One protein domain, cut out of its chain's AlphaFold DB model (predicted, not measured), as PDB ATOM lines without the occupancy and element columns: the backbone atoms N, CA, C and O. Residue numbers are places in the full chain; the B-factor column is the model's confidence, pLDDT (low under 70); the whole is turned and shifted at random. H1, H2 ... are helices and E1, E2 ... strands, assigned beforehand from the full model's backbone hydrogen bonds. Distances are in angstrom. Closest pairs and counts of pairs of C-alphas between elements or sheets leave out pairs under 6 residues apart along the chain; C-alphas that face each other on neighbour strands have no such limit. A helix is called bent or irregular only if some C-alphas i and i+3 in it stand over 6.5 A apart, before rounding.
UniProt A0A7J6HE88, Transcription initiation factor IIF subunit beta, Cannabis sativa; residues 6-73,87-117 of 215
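What this domain is: This is residues 6 to 73 and 87 to 117 of the 215 residues of the protein "Transcription initiation factor IIF subunit beta" of Cannabis sativa (UniProt A0A7J6HE88). A strongly twisted four-stranded sheet is grazed by helices H1 and H2, with residues 33 to 38 and 108 to 117, of which 108 to 116 belong to H2, sticking out. The printed part has 99 residues, in the order H1 E1 E2 E3 E4 H2; the sheet, E1 E2 E3 E4, is antiparallel. The class is mixed, the whole loose, radius of gyration of the C-alphas 16.6 A, spans 48 by 34 by 29 A.

How they stand to each other: H1, residues 6 to 13, only grazes the sheet, with residues 7 to 11. E1, 24 to 29, E2, 43 to 48, and E3, 59 to 64, form a meander, each strand the antiparallel neighbour of the one before, in two hairpins. Within hydrogen-bond range are N 25 and O 47, 2.8 A, and N 46 and O 60, 2.8 A. E4, 92 to 96, is antiparallel to E3, with N 61 and O 95 at 2.8 A. H2, 98 to 116, only grazes the sheet; its closest C-alphas to E4 are Tyr 104 and Pro 96, 7.2 A. Each O i to N i+4 pair is within hydrogen-bond range in H1, 13 of 15 in H2.

Where its parts are: H1 begins at C-alpha 6 (60.611, -30.867, 163.622); H2, 27.1 A long, ends at C-alpha 116 (44.700, -31.424, 154.455). H2 is irregular, C-alphas 99 and 102 being 8.1 A apart.

The domain as a whole: Residues 74 to 86 are not printed; C-alphas 73 and 87 are 6.2 A apart. The E1 to E2 link is long. The pLDDT is under 70 at 13 to 21, 34 to 41 and 50 to 56.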
ATOM      1  N   LEU A   6      60.813 -31.320 162.242       83.31
ATOM      2  CA  LEU A   6      60.611 -30.867 163.622       83.31
ATOM      3  C   LEU A   6      61.937 -30.555 164.330       83.31
ATOM      4  O   LEU A   6      62.027 -29.569 165.053       83.31
ATOM      5  N   VAL A   7      62.959 -31.368 164.064       85.69
ATOM      6  CA  VAL A   7      64.290 -31.240 164.653       85.69
ATOM      7  C   VAL A   7      64.975 -30.006 164.084       85.69
ATOM      8  O   VAL A   7      65.452 -29.162 164.834       85.69
ATOM      9  N   SER A   8      64.938 -29.843 162.757       86.62
ATOM     10  CA  SER A   8      65.514 -28.665 162.096       86.62
ATOM     11  C   SER A   8      64.877 -27.349 162.554       86.62
ATOM     12  O   SER A   8      65.582 -26.356 162.710       86.62
ATOM     13  N   CYS A   9      63.564 -27.335 162.811       82.38
ATOM     14  CA  CYS A   9      62.876 -26.156 163.331       82.38
ATOM     15  C   CYS A   9      63.294 -25.861 164.773       82.38
ATOM     16  O   CYS A   9      63.607 -24.718 165.084       82.38
ATOM     17  N   SER A  10      63.353 -26.885 165.630       80.12
ATOM     18  CA  SER A  10      63.767 -26.732 167.029       80.12
ATOM     19  C   SER A  10      65.179 -26.147 167.154       80.12
ATOM     20  O   SER A  10      65.380 -25.220 167.934       80.12
ATOM     21  N   LEU A  11      66.123 -26.593 166.318       79.94
ATOM     22  CA  LEU A  11      67.491 -26.058 166.291       79.94
ATOM     23  C   LEU A  11      67.572 -24.611 165.771       79.94
ATOM     24  O   LEU A  11      68.495 -23.886 166.126       79.94
ATOM     25  N   ARG A  12      66.626 -24.174 164.927       78.31
ATOM     26  CA  ARG A  12      66.588 -22.800 164.391       78.31
ATOM     27  C   ARG A  12      65.986 -21.799 165.373       78.31
ATOM     28  O   ARG A  12      66.466 -20.673 165.442       78.31
ATOM     29  N   SER A  13      64.945 -22.194 166.107       67.00
ATOM     30  CA  SER A  13      64.171 -21.288 166.968       67.00
ATOM     31  C   SER A  13      64.916 -20.802 168.216       67.00
ATOM     32  O   SER A  13      64.501 -19.817 168.808       67.00
ATOM     33  N   SER A  14      65.999 -21.466 168.625       59.62
ATOM     34  CA  SER A  14      66.708 -21.171 169.882       59.62
ATOM     35  C   SER A  14      67.863 -20.164 169.744       59.62
ATOM     36  O   SER A  14      68.602 -19.954 170.703       59.62
ATOM     37  N   ASN A  15      68.048 -19.547 168.572       55.56
ATOM     38  CA  ASN A  15      69.169 -18.638 168.284       55.56
ATOM     39  C   ASN A  15      68.955 -17.184 168.753       55.56
ATOM     40  O   ASN A  15      69.647 -16.288 168.275       55.56
ATOM     41  N   GLN A  16      68.006 -16.925 169.654       54.44
ATOM     42  CA  GLN A  16      67.759 -15.585 170.188       54.44
ATOM     43  C   GLN A  16      68.025 -15.569 171.703       54.44
ATOM     44  O   GLN A  16      67.377 -16.283 172.460       54.44
ATOM     45  N   ASP A  17      69.038 -14.782 172.085       52.12
ATOM     46  CA  ASP A  17      69.193 -14.050 173.357       52.12
ATOM     47  C   ASP A  17      70.312 -14.396 174.360       52.12
ATOM     48  O   ASP A  17      70.675 -13.496 175.111       52.12
ATOM     49  N   HIS A  18      70.982 -15.557 174.371       48.12
ATOM     50  CA  HIS A  18      72.015 -15.830 175.405       48.12
ATOM     51  C   HIS A  18      73.183 -16.723 174.932       48.12
ATOM     52  O   HIS A  18      73.071 -17.332 173.865       48.12
ATOM     53  N   PRO A  19      74.317 -16.805 175.678       52.66
ATOM     54  CA  PRO A  19      75.509 -17.546 175.267       52.66
ATOM     55  C   PRO A  19      75.160 -19.025 175.083       52.66
ATOM     56  O   PRO A  19      74.978 -19.752 176.055       52.66
ATOM     57  N   SER A  20      74.998 -19.424 173.820       57.47
ATOM     58  CA  SER A  20      74.906 -20.794 173.303       57.47
ATOM     59  C   SER A  20      74.436 -21.857 174.314       57.47
ATOM     60  O   SER A  20      75.260 -22.642 174.797       57.47
ATOM     61  N   PRO A  21      73.129 -21.947 174.630       64.00
ATOM     62  CA  PRO A  21      72.605 -23.143 175.274       64.00
ATOM     63  C   PRO A  21      72.862 -24.351 174.359       64.00
ATOM     64  O   PRO A  21      72.642 -24.288 173.148       64.00
ATOM     65  N   SER A  22      73.358 -25.459 174.917       71.94
ATOM     66  CA  SER A  22      73.574 -26.693 174.155       71.94
ATOM     67  C   SER A  22      72.243 -27.173 173.568       71.94
ATOM     68  O   SER A  22      71.378 -27.630 174.313       71.94
ATOM     69  N   LEU A  23      72.069 -27.064 172.250       80.75
ATOM     70  CA  LEU A  23      70.793 -27.340 171.572       80.75
ATOM     71  C   LEU A  23      70.472 -28.837 171.483       80.75
ATOM     72  O   LEU A  23      69.313 -29.248 171.467       80.75
ATOM     73  N   ALA A  24      71.514 -29.655 171.403       86.75
ATOM     74  CA  ALA A  24      71.414 -31.099 171.324       86.75
ATOM     75  C   ALA A  24      72.710 -31.745 171.816       86.75
ATOM     76  O   ALA A  24      73.774 -31.123 171.807       86.75
ATOM     77  N   LYS A  25      72.619 -33.013 172.208       90.38
ATOM     78  CA  LYS A  25      73.753 -33.872 172.552       90.38
ATOM     79  C   LYS A  25      73.776 -35.054 171.593       90.38
ATOM     80  O   LYS A  25      72.744 -35.683 171.381       90.38
ATOM     81  N   VAL A  26      74.938 -35.353 171.020       92.31
ATOM     82  CA  VAL A  26      75.162 -36.579 170.241       92.31
ATOM     83  C   VAL A  26      75.860 -37.581 171.150       92.31
ATOM     84  O   VAL A  26      76.887 -37.263 171.742       92.31
ATOM     85  N   ILE A  27      75.283 -38.770 171.283       92.19
ATOM     86  CA  ILE A  27      75.772 -39.857 172.126       92.19
ATOM     87  C   ILE A  27      76.232 -40.982 171.199       92.19
ATOM     88  O   ILE A  27      75.484 -41.409 170.315       92.19
ATOM     89  N   VAL A  28      77.464 -41.442 171.407       92.44
ATOM     90  CA  VAL A  28      78.056 -42.577 170.695       92.44
ATOM     91  C   VAL A  28      78.244 -43.703 171.698       92.44
ATOM     92  O   VAL A  28      79.027 -43.567 172.636       92.44
ATOM     93  N   SER A  29      77.520 -44.797 171.500       89.62
ATOM     94  CA  SER A  29      77.630 -45.998 172.322       89.62
ATOM     95  C   SER A  29      78.402 -47.058 171.549       89.62
ATOM     96  O   SER A  29      78.051 -47.389 170.418       89.62
ATOM     97  N   ILE A  30      79.466 -47.571 172.157       88.69
ATOM     98  CA  ILE A  30      80.316 -48.619 171.590       88.69
ATOM     99  C   ILE A  30      80.214 -49.813 172.527       88.69
ATOM    100  O   ILE A  30      80.531 -49.679 173.708       88.69
ATOM    101  N   ASP A  31      79.767 -50.954 172.008       85.38
ATOM    102  CA  ASP A  31      79.771 -52.211 172.749       85.38
ATOM    103  C   ASP A  31      81.017 -53.029 172.361       85.38
ATOM    104  O   ASP A  31      81.078 -53.569 171.252       85.38
ATOM    105  N   PRO A  32      82.035 -53.115 173.236       79.62
ATOM    106  CA  PRO A  32      83.277 -53.816 172.930       79.62
ATOM    107  C   PRO A  32      83.127 -55.346 172.884       79.62
ATOM    108  O   PRO A  32      84.020 -56.014 172.366       79.62
ATOM    109  N   LEU A  33      82.035 -55.914 173.412       77.31
ATOM    110  CA  LEU A  33      81.812 -57.366 173.453       77.31
ATOM    111  C   LEU A  33      81.153 -57.906 172.177       77.31
ATOM    112  O   LEU A  33      81.195 -59.107 171.922       77.31
ATOM    113  N   HIS A  34      80.589 -57.026 171.354       66.06
ATOM    114  CA  HIS A  34      79.860 -57.364 170.134       66.06
ATOM    115  C   HIS A  34      80.678 -57.106 168.858       66.06
ATOM    116  O   HIS A  34      80.119 -56.728 167.843       66.06
ATOM    117  N   SER A  35      81.998 -57.315 168.877       58.47
ATOM    118  CA  SER A  35      82.933 -56.842 167.837       58.47
ATOM    119  C   SER A  35      82.879 -57.541 166.467       58.47
ATOM    120  O   SER A  35      83.572 -57.097 165.553       58.47
ATOM    121  N   ASN A  36      82.096 -58.615 166.303       54.50
ATOM    122  CA  ASN A  36      82.261 -59.557 165.183       54.50
ATOM    123  C   ASN A  36      81.058 -59.691 164.234       54.50
ATOM    124  O   ASN A  36      81.075 -60.550 163.358       54.50
ATOM    125  N   ASP A  37      80.027 -58.862 164.390       55.53
ATOM    126  CA  ASP A  37      78.838 -58.887 163.531       55.53
ATOM    127  C   ASP A  37      78.558 -57.491 162.964       55.53
ATOM    128  O   ASP A  37      78.991 -56.492 163.528       55.53
ATOM    129  N   ASP A  38      77.771 -57.380 161.894       56.22
ATOM    130  CA  ASP A  38      77.312 -56.088 161.338       56.22
ATOM    131  C   ASP A  38      76.582 -55.192 162.383       56.22
ATOM    132  O   ASP A  38      76.368 -54.001 162.150       56.22
ATOM    133  N   SER A  39      76.226 -55.759 163.547       54.44
ATOM    134  CA  SER A  39      75.683 -55.090 164.743       54.44
ATOM    135  C   SER A  39      76.739 -54.510 165.705       54.44
ATOM    136  O   SER A  39      76.367 -53.803 166.636       54.44
ATOM    137  N   ALA A  40      78.036 -54.750 165.481       57.53
ATOM    138  CA  ALA A  40      79.170 -54.174 166.225       57.53
ATOM    139  C   ALA A  40      79.330 -52.660 166.026       57.53
ATOM    140  O   ALA A  40      80.202 -52.020 166.620       57.53
ATOM    141  N   SER A  41      78.561 -52.091 165.097       69.25
ATOM    142  CA  SER A  41      78.711 -50.705 164.688       69.25
ATOM    143  C   SER A  41      78.420 -49.758 165.857       69.25
ATOM    144  O   SER A  41      77.440 -49.977 166.575       69.25
ATOM    145  N   PRO A  42      79.205 -48.678 166.024       84.31
ATOM    146  CA  PRO A  42      78.906 -47.650 167.012       84.31
ATOM    147  C   PRO A  42      77.461 -47.169 166.849       84.31
ATOM    148  O   PRO A  42      77.041 -46.768 165.761       84.31
ATOM    149  N   GLN A  43      76.693 -47.210 167.934       89.00
ATOM    150  CA  GLN A  43      75.324 -46.723 167.947       89.00
ATOM    151  C   GLN A  43      75.344 -45.215 168.176       89.00
ATOM    152  O   GLN A  43      75.784 -44.730 169.218       89.00
ATOM    153  N   PHE A  44      74.827 -44.467 167.207       92.25
ATOM    154  CA  PHE A  44      74.701 -43.019 167.302       92.25
ATOM    155  C   PHE A  44      73.270 -42.648 167.691       92.25
ATOM    156  O   PHE A  44      72.298 -43.070 167.059       92.25
ATOM    157  N   THR A  45      73.124 -41.821 168.720       92.50
ATOM    158  CA  THR A  45      71.840 -41.235 169.112       92.50
ATOM    159  C   THR A  45      71.988 -39.736 169.332       92.50
ATOM    160  O   THR A  45      73.065 -39.240 169.651       92.50
ATOM    161  N   MET A  46      70.909 -38.990 169.126       92.12
ATOM    162  CA  MET A  46      70.853 -37.559 169.379       92.12
ATOM    163  C   MET A  46      69.724 -37.249 170.350       92.12
ATOM    164  O   MET A  46      68.590 -37.690 170.157       92.12
ATOM    165  N   GLU A  47      70.034 -36.458 171.366       90.06
ATOM    166  CA  GLU A  47      69.098 -35.990 172.377       90.06
ATOM    167  C   GLU A  47      68.918 -34.474 172.248       90.06
ATOM    168  O   GLU A  47      69.896 -33.729 172.299       90.06
ATOM    169  N   LEU A  48      67.684 -34.009 172.042       86.56
ATOM    170  CA  LEU A  48      67.367 -32.583 171.922       86.56
ATOM    171  C   LEU A  48      67.170 -31.941 173.297       86.56
ATOM    172  O   LEU A  48      66.476 -32.492 174.153       86.56
ATOM    173  N   ALA A  49      67.741 -30.751 173.491       79.69
ATOM    174  CA  ALA A  49      67.499 -29.947 174.683       79.69
ATOM    175  C   ALA A  49      66.130 -29.248 174.605       79.69
ATOM    176  O   ALA A  49      65.673 -28.870 173.528       79.69
ATOM    177  N   GLY A  50      65.461 -29.075 175.751       69.06
ATOM    178  CA  GLY A  50      64.180 -28.357 175.826       69.06
ATOM    179  C   GLY A  50      62.950 -29.151 175.368       69.06
ATOM    180  O   GLY A  50      61.881 -28.572 175.206       69.06
ATOM    181  N   ALA A  51      63.063 -30.472 175.193       61.41
ATOM    182  CA  ALA A  51      61.930 -31.339 174.855       61.41
ATOM    183  C   ALA A  51      60.988 -31.634 176.049       61.41
ATOM    184  O   ALA A  51      59.993 -32.329 175.878       61.41
ATOM    185  N   GLU A  52      61.278 -31.106 177.246       56.28
ATOM    186  CA  GLU A  52      60.552 -31.413 178.494       56.28
ATOM    187  C   GLU A  52      59.102 -30.886 178.519       56.28
ATOM    188  O   GLU A  52      58.289 -31.351 179.312       56.28
ATOM    189  N   SER A  53      58.760 -29.916 177.663       52.50
ATOM    190  CA  SER A  53      57.462 -29.220 177.673       52.50
ATOM    191  C   SER A  53      56.643 -29.372 176.382       52.50
ATOM    192  O   SER A  53      55.612 -28.717 176.230       52.50
ATOM    193  N   GLY A  54      57.056 -30.236 175.443       58.53
ATOM    194  CA  GLY A  54      56.391 -30.376 174.142       58.53
ATOM    195  C   GLY A  54      56.228 -31.817 173.654       58.53
ATOM    196  O   GLY A  54      56.978 -32.707 174.030       58.53
ATOM    197  N   ASN A  55      55.290 -32.040 172.723       61.81
ATOM    198  CA  ASN A  55      55.096 -33.314 171.997       61.81
ATOM    199  C   ASN A  55      56.254 -33.646 171.018       61.81
ATOM    200  O   ASN A  55      56.044 -34.278 169.982       61.81
ATOM    201  N   ILE A  56      57.467 -33.160 171.281       68.12
ATOM    202  CA  ILE A  56      58.650 -33.374 170.449       68.12
ATOM    203  C   ILE A  56      59.402 -34.578 171.020       68.12
ATOM    204  O   ILE A  56      59.764 -34.551 172.194       68.12
ATOM    205  N   PRO A  57      59.667 -35.632 170.224       74.31
ATOM    206  CA  PRO A  57      60.497 -36.735 170.688       74.31
ATOM    207  C   PRO A  57      61.852 -36.211 171.151       74.31
ATOM    208  O   PRO A  57      62.510 -35.463 170.431       74.31
ATOM    209  N   LYS A  58      62.265 -36.610 172.353       81.38
ATOM    210  CA  LYS A  58      63.517 -36.153 172.961       81.38
ATOM    211  C   LYS A  58      64.740 -36.828 172.343       81.38
ATOM    212  O   LYS A  58      65.787 -36.203 172.212       81.38
ATOM    213  N   ARG A  59      64.596 -38.093 171.940       87.62
ATOM    214  CA  ARG A  59      65.681 -38.940 171.429       87.62
ATOM    215  C   ARG A  59      65.438 -39.398 170.000       87.62
ATOM    216  O   ARG A  59      64.334 -39.816 169.643       87.62
ATOM    217  N   PHE A  60      66.508 -39.382 169.218       90.62
ATOM    218  CA  PHE A  60      66.546 -39.858 167.845       90.62
ATOM    219  C   PHE A  60      67.719 -40.807 167.648       90.62
ATOM    220  O   PHE A  60      68.834 -40.517 168.070       90.62
ATOM    221  N   SER A  61      67.483 -41.919 166.965       92.50
ATOM    222  CA  SER A  61      68.552 -42.792 166.487       92.50
ATOM    223  C   SER A  61      69.139 -42.219 165.200       92.50
ATOM    224  O   SER A  61      68.405 -41.718 164.345       92.50
ATOM    225  N   MET A  62      70.459 -42.283 165.055       93.12
ATOM    226  CA  MET A  62      71.182 -41.852 163.864       93.12
ATOM    227  C   MET A  62      71.766 -43.083 163.177       93.12
ATOM    228  O   MET A  62      72.649 -43.746 163.708       93.12
ATOM    229  N   GLU A  63      71.262 -43.388 161.990       91.50
ATOM    230  CA  GLU A  63      71.722 -44.514 161.187       91.50
ATOM    231  C   GLU A  63      72.766 -44.031 160.183       91.50
ATOM    232  O   GLU A  63      72.521 -43.082 159.435       91.50
ATOM    233  N   MET A  64      73.940 -44.662 160.176       91.00
ATOM    234  CA  MET A  64      74.986 -44.356 159.208       91.00
ATOM    235  C   MET A  64      74.709 -45.090 157.892       91.00
ATOM    236  O   MET A  64      74.544 -46.308 157.876       91.00
ATOM    237  N   SER A  65      74.660 -44.362 156.777       89.81
ATOM    238  CA  SER A  65      74.513 -44.973 155.454       89.81
ATOM    239  C   SER A  65      75.791 -45.725 155.068       89.81
ATOM    240  O   SER A  65      76.876 -45.147 155.140       89.81
ATOM    241  N   LYS A  66      75.654 -46.974 154.603       87.00
ATOM    242  CA  LYS A  66      76.765 -47.776 154.054       87.00
ATOM    243  C   LYS A  66      77.127 -47.360 152.616       87.00
ATOM    244  O   LYS A  66      78.295 -47.384 152.243       87.00
ATOM    245  N   ASP A  67      76.146 -46.867 151.857       88.38
ATOM    246  CA  ASP A  67      76.314 -46.464 150.455       88.38
ATOM    247  C   ASP A  67      76.520 -44.950 150.334       88.38
ATOM    248  O   ASP A  67      75.572 -44.171 150.162       88.38
ATOM    249  N   LEU A  68      77.771 -44.510 150.475       86.06
ATOM    250  CA  LEU A  68      78.121 -43.094 150.430       86.06
ATOM    251  C   LEU A  68      78.720 -42.712 149.074       86.06
ATOM    252  O   LEU A  68      79.823 -43.115 148.720       86.06
ATOM    253  N   ILE A  69      77.989 -41.886 148.326       92.12
ATOM    254  CA  ILE A  69      78.505 -41.247 147.112       92.12
ATOM    255  C   ILE A  69      79.471 -40.132 147.546       92.12
ATOM    256  O   ILE A  69      79.091 -39.329 148.404       92.12
ATOM    257  N   PRO A  70      80.688 -40.036 146.976       94.50
ATOM    258  CA  PRO A  70      81.623 -38.962 147.293       94.50
ATOM    259  C   PRO A  70      80.991 -37.583 147.081       94.50
ATOM    260  O   PRO A  70      80.544 -37.245 145.987       94.50
ATOM    261  N   MET A  71      80.963 -36.778 148.140       95.38
ATOM    262  CA  MET A  71      80.396 -35.428 148.135       95.38
ATOM    263  C   MET A  71      81.379 -34.445 148.776       95.38
ATOM    264  O   MET A  71      82.134 -34.806 149.682       95.38
ATOM    265  N   ALA A  72      81.342 -33.192 148.329       95.75
ATOM    266  CA  ALA A  72      82.113 -32.089 148.895       95.75
ATOM    267  C   ALA A  72      81.184 -30.950 149.327       95.75
ATOM    268  O   ALA A  72      80.118 -30.751 148.744       95.75
ATOM    269  N   VAL A  73      81.592 -30.224 150.364       97.31
ATOM    270  CA  VAL A  73      80.883 -29.056 150.888       97.31
ATOM    271  C   VAL A  73      81.570 -27.802 150.372       97.31
ATOM    272  O   VAL A  73      82.792 -27.674 150.459       97.31
ATOM    273  N   LYS A  87      85.339 -32.660 152.464       96.44
ATOM    274  CA  LYS A  87      84.698 -33.858 151.902       96.44
ATOM    275  C   LYS A  87      83.787 -34.507 152.941       96.44
ATOM    276  O   LYS A  87      84.108 -34.534 154.126       96.44
ATOM    277  N   ILE A  88      82.662 -35.054 152.493       95.00
ATOM    278  CA  ILE A  88      81.726 -35.777 153.357       95.00
ATOM    279  C   ILE A  88      82.231 -37.210 153.533       95.00
ATOM    280  O   ILE A  88      82.292 -37.959 152.562       95.00
ATOM    281  N   LEU A  89      82.572 -37.579 154.772       92.94
ATOM    282  CA  LEU A  89      83.013 -38.934 155.119       92.94
ATOM    283  C   LEU A  89      81.841 -39.844 155.500       92.94
ATOM    284  O   LEU A  89      81.744 -40.957 155.005       92.94
ATOM    285  N   ASN A  90      80.939 -39.348 156.355       92.19
ATOM    286  CA  ASN A  90      79.838 -40.124 156.921       92.19
ATOM    287  C   ASN A  90      78.496 -39.437 156.649       92.19
ATOM    288  O   ASN A  90      78.346 -38.223 156.823       92.19
ATOM    289  N   LYS A  91      77.487 -40.226 156.271       93.38
ATOM    290  CA  LYS A  91      76.107 -39.776 156.083       93.38
ATOM    291  C   LYS A  91      75.247 -40.413 157.158       93.38
ATOM    292  O   LYS A  91      75.236 -41.626 157.302       93.38
ATOM    293  N   PHE A  92      74.513 -39.573 157.875       93.50
ATOM    294  CA  PHE A  92      73.607 -39.996 158.936       93.50
ATOM    295  C   PHE A  92      72.166 -39.671 158.565       93.50
ATOM    296  O   PHE A  92      71.875 -38.511 158.243       93.50
ATOM    297  N   ASP A  93      71.284 -40.662 158.661       93.00
ATOM    298  CA  ASP A  93      69.835 -40.528 158.563       93.00
ATOM    299  C   ASP A  93      69.218 -40.668 159.957       93.00
ATOM    300  O   ASP A  93      69.391 -41.665 160.654       93.00
ATOM    301  N   MET A  94      68.506 -39.634 160.393       92.12
ATOM    302  CA  MET A  94      67.929 -39.584 161.729       92.12
ATOM    303  C   MET A  94      66.497 -40.125 161.738       92.12
ATOM    304  O   MET A  94      65.657 -39.709 160.935       92.12
ATOM    305  N   LYS A  95      66.207 -41.006 162.696       89.62
ATOM    306  CA  LYS A  95      64.903 -41.641 162.911       89.62
ATOM    307  C   LYS A  95      64.435 -41.427 164.355       89.62
ATOM    308  O   LYS A  95      65.270 -41.363 165.258       89.62
ATOM    309  N   PRO A  96      63.121 -41.291 164.606       88.44
ATOM    310  CA  PRO A  96      62.601 -41.237 165.972       88.44
ATOM    311  C   PRO A  96      63.010 -42.502 166.730       88.44
ATOM    312  O   PRO A  96      62.912 -43.604 166.190       88.44
ATOM    313  N   HIS A  97      63.489 -42.343 167.965       86.94
ATOM    314  CA  HIS A  97      63.852 -43.485 168.799       86.94
ATOM    315  C   HIS A  97      62.584 -44.275 169.201       86.94
ATOM    316  O   HIS A  97      61.540 -43.643 169.401       86.94
ATOM    317  N   PRO A  98      62.630 -45.622 169.331       79.19
ATOM    318  CA  PRO A  98      61.443 -46.454 169.563       79.19
ATOM    319  C   PRO A  98      60.648 -46.045 170.804       79.19
ATOM    320  O   PRO A  98      59.420 -46.040 170.768       79.19
ATOM    321  N   GLU A  99      61.349 -45.627 171.861       76.75
ATOM    322  CA  GLU A  99      60.769 -45.174 173.132       76.75
ATOM    323  C   GLU A  99      59.768 -44.015 172.962       76.75
ATOM    324  O   GLU A  99      58.822 -43.900 173.732       76.75
ATOM    325  N   ASN A 100      59.933 -43.177 171.930       70.06
ATOM    326  CA  ASN A 100      59.102 -41.993 171.677       70.06
ATOM    327  C   ASN A 100      58.328 -42.077 170.349       70.06
ATOM    328  O   ASN A 100      57.988 -41.058 169.742       70.06
ATOM    329  N   LEU A 101      58.060 -43.290 169.858       80.56
ATOM    330  CA  LEU A 101      57.452 -43.468 168.541       80.56
ATOM    331  C   LEU A 101      55.976 -43.037 168.496       80.56
ATOM    332  O   LEU A 101      55.524 -42.513 167.478       80.56
ATOM    333  N   GLU A 102      55.222 -43.220 169.581       83.19
ATOM    334  CA  GLU A 102      53.781 -42.936 169.597       83.19
ATOM    335  C   GLU A 102      53.470 -41.431 169.579       83.19
ATOM    336  O   GLU A 102      52.641 -40.966 168.792       83.19
ATOM    337  N   SER A 103      54.209 -40.635 170.358       79.25
ATOM    338  CA  SER A 103      54.109 -39.169 170.326       79.25
ATOM    339  C   SER A 103      54.488 -38.611 168.951       79.25
ATOM    340  O   SER A 103      53.790 -37.749 168.408       79.25
ATOM    341  N   TYR A 104      55.528 -39.170 168.323       83.94
ATOM    342  CA  TYR A 104      55.916 -38.815 166.959       83.94
ATOM    343  C   TYR A 104      54.824 -39.147 165.930       83.94
ATOM    344  O   TYR A 104      54.516 -38.322 165.066       83.94
ATOM    345  N   ARG A 105      54.191 -40.326 166.029       86.62
ATOM    346  CA  ARG A 105      53.077 -40.725 165.149       86.62
ATOM    347  C   ARG A 105      51.905 -39.759 165.251       86.62
ATOM    348  O   ARG A 105      51.358 -39.365 164.218       86.62
ATOM    349  N   LYS A 106      51.535 -39.354 166.469       87.62
ATOM    350  CA  LYS A 106      50.487 -38.353 166.699       87.62
ATOM    351  C   LYS A 106      50.824 -37.035 165.994       87.62
ATOM    352  O   LYS A 106      50.014 -36.537 165.218       87.62
ATOM    353  N   LEU A 107      52.052 -36.546 166.159       84.75
ATOM    354  CA  LEU A 107      52.529 -35.312 165.530       84.75
ATOM    355  C   LEU A 107      52.515 -35.394 163.990       84.75
ATOM    356  O   LEU A 107      52.158 -34.429 163.309       84.75
ATOM    357  N   CYS A 108      52.850 -36.550 163.413       87.94
ATOM    358  CA  CYS A 108      52.710 -36.789 161.975       87.94
ATOM    359  C   CYS A 108      51.244 -36.718 161.511       87.94
ATOM    360  O   CYS A 108      50.971 -36.086 160.491       87.94
ATOM    361  N   ARG A 109      50.299 -37.310 162.258       90.56
ATOM    362  CA  ARG A 109      48.858 -37.241 161.944       90.56
ATOM    363  C   ARG A 109      48.331 -35.809 162.023       90.56
ATOM    364  O   ARG A 109      47.665 -35.365 161.093       90.56
ATOM    365  N   GLU A 110      48.681 -35.078 163.081       89.75
ATOM    366  CA  GLU A 110      48.300 -33.671 163.272       89.75
ATOM    367  C   GLU A 110      48.790 -32.791 162.117       89.75
ATOM    368  O   GLU A 110      48.047 -31.953 161.606       89.75
ATOM    369  N   ARG A 111      50.024 -33.010 161.643       88.00
ATOM    370  CA  ARG A 111      50.564 -32.309 160.469       88.00
ATOM    371  C   ARG A 111      49.766 -32.603 159.212       88.00
ATOM    372  O   ARG A 111      49.383 -31.667 158.517       88.00
ATOM    373  N   THR A 112      49.499 -33.874 158.932       91.12
ATOM    374  CA  THR A 112      48.681 -34.259 157.779       91.12
ATOM    375  C   THR A 112      47.303 -33.618 157.870       91.12
ATOM    376  O   THR A 112      46.874 -32.990 156.912       91.12
ATOM    377  N   GLN A 113      46.641 -33.670 159.027       90.94
ATOM    378  CA  GLN A 113      45.341 -33.028 159.226       90.94
ATOM    379  C   GLN A 113      45.407 -31.512 158.984       90.94
ATOM    380  O   GLN A 113      44.571 -30.964 158.262       90.94
ATOM    381  N   LYS A 114      46.425 -30.834 159.525       89.19
ATOM    382  CA  LYS A 114      46.639 -29.395 159.329       89.19
ATOM    383  C   LYS A 114      46.828 -29.037 157.854       89.19
ATOM    384  O   LYS A 114      46.248 -28.058 157.400       89.19
ATOM    385  N   TYR A 115      47.606 -29.820 157.108       86.06
ATOM    386  CA  TYR A 115      47.851 -29.573 155.683       86.06
ATOM    387  C   TYR A 115      46.684 -29.991 154.780       86.06
ATOM    388  O   TYR A 115      46.469 -29.372 153.743       86.06
ATOM    389  N   MET A 116      45.902 -30.994 155.180       89.00
ATOM    390  CA  MET A 116      44.700 -31.424 154.455       89.00
ATOM    391  C   MET A 116      43.510 -30.484 154.678       89.00
ATOM    392  O   MET A 116      42.556 -30.490 153.898       89.00
ATOM    393  N   THR A 117      43.561 -29.643 155.712       85.44
ATOM    394  CA  THR A 117      42.539 -28.625 155.955       85.44
ATOM    395  C   THR A 117      42.663 -27.518 154.907       85.44
ATOM    396  O   THR A 117      43.564 -26.680 154.956       85.44
TER     397      THR A 117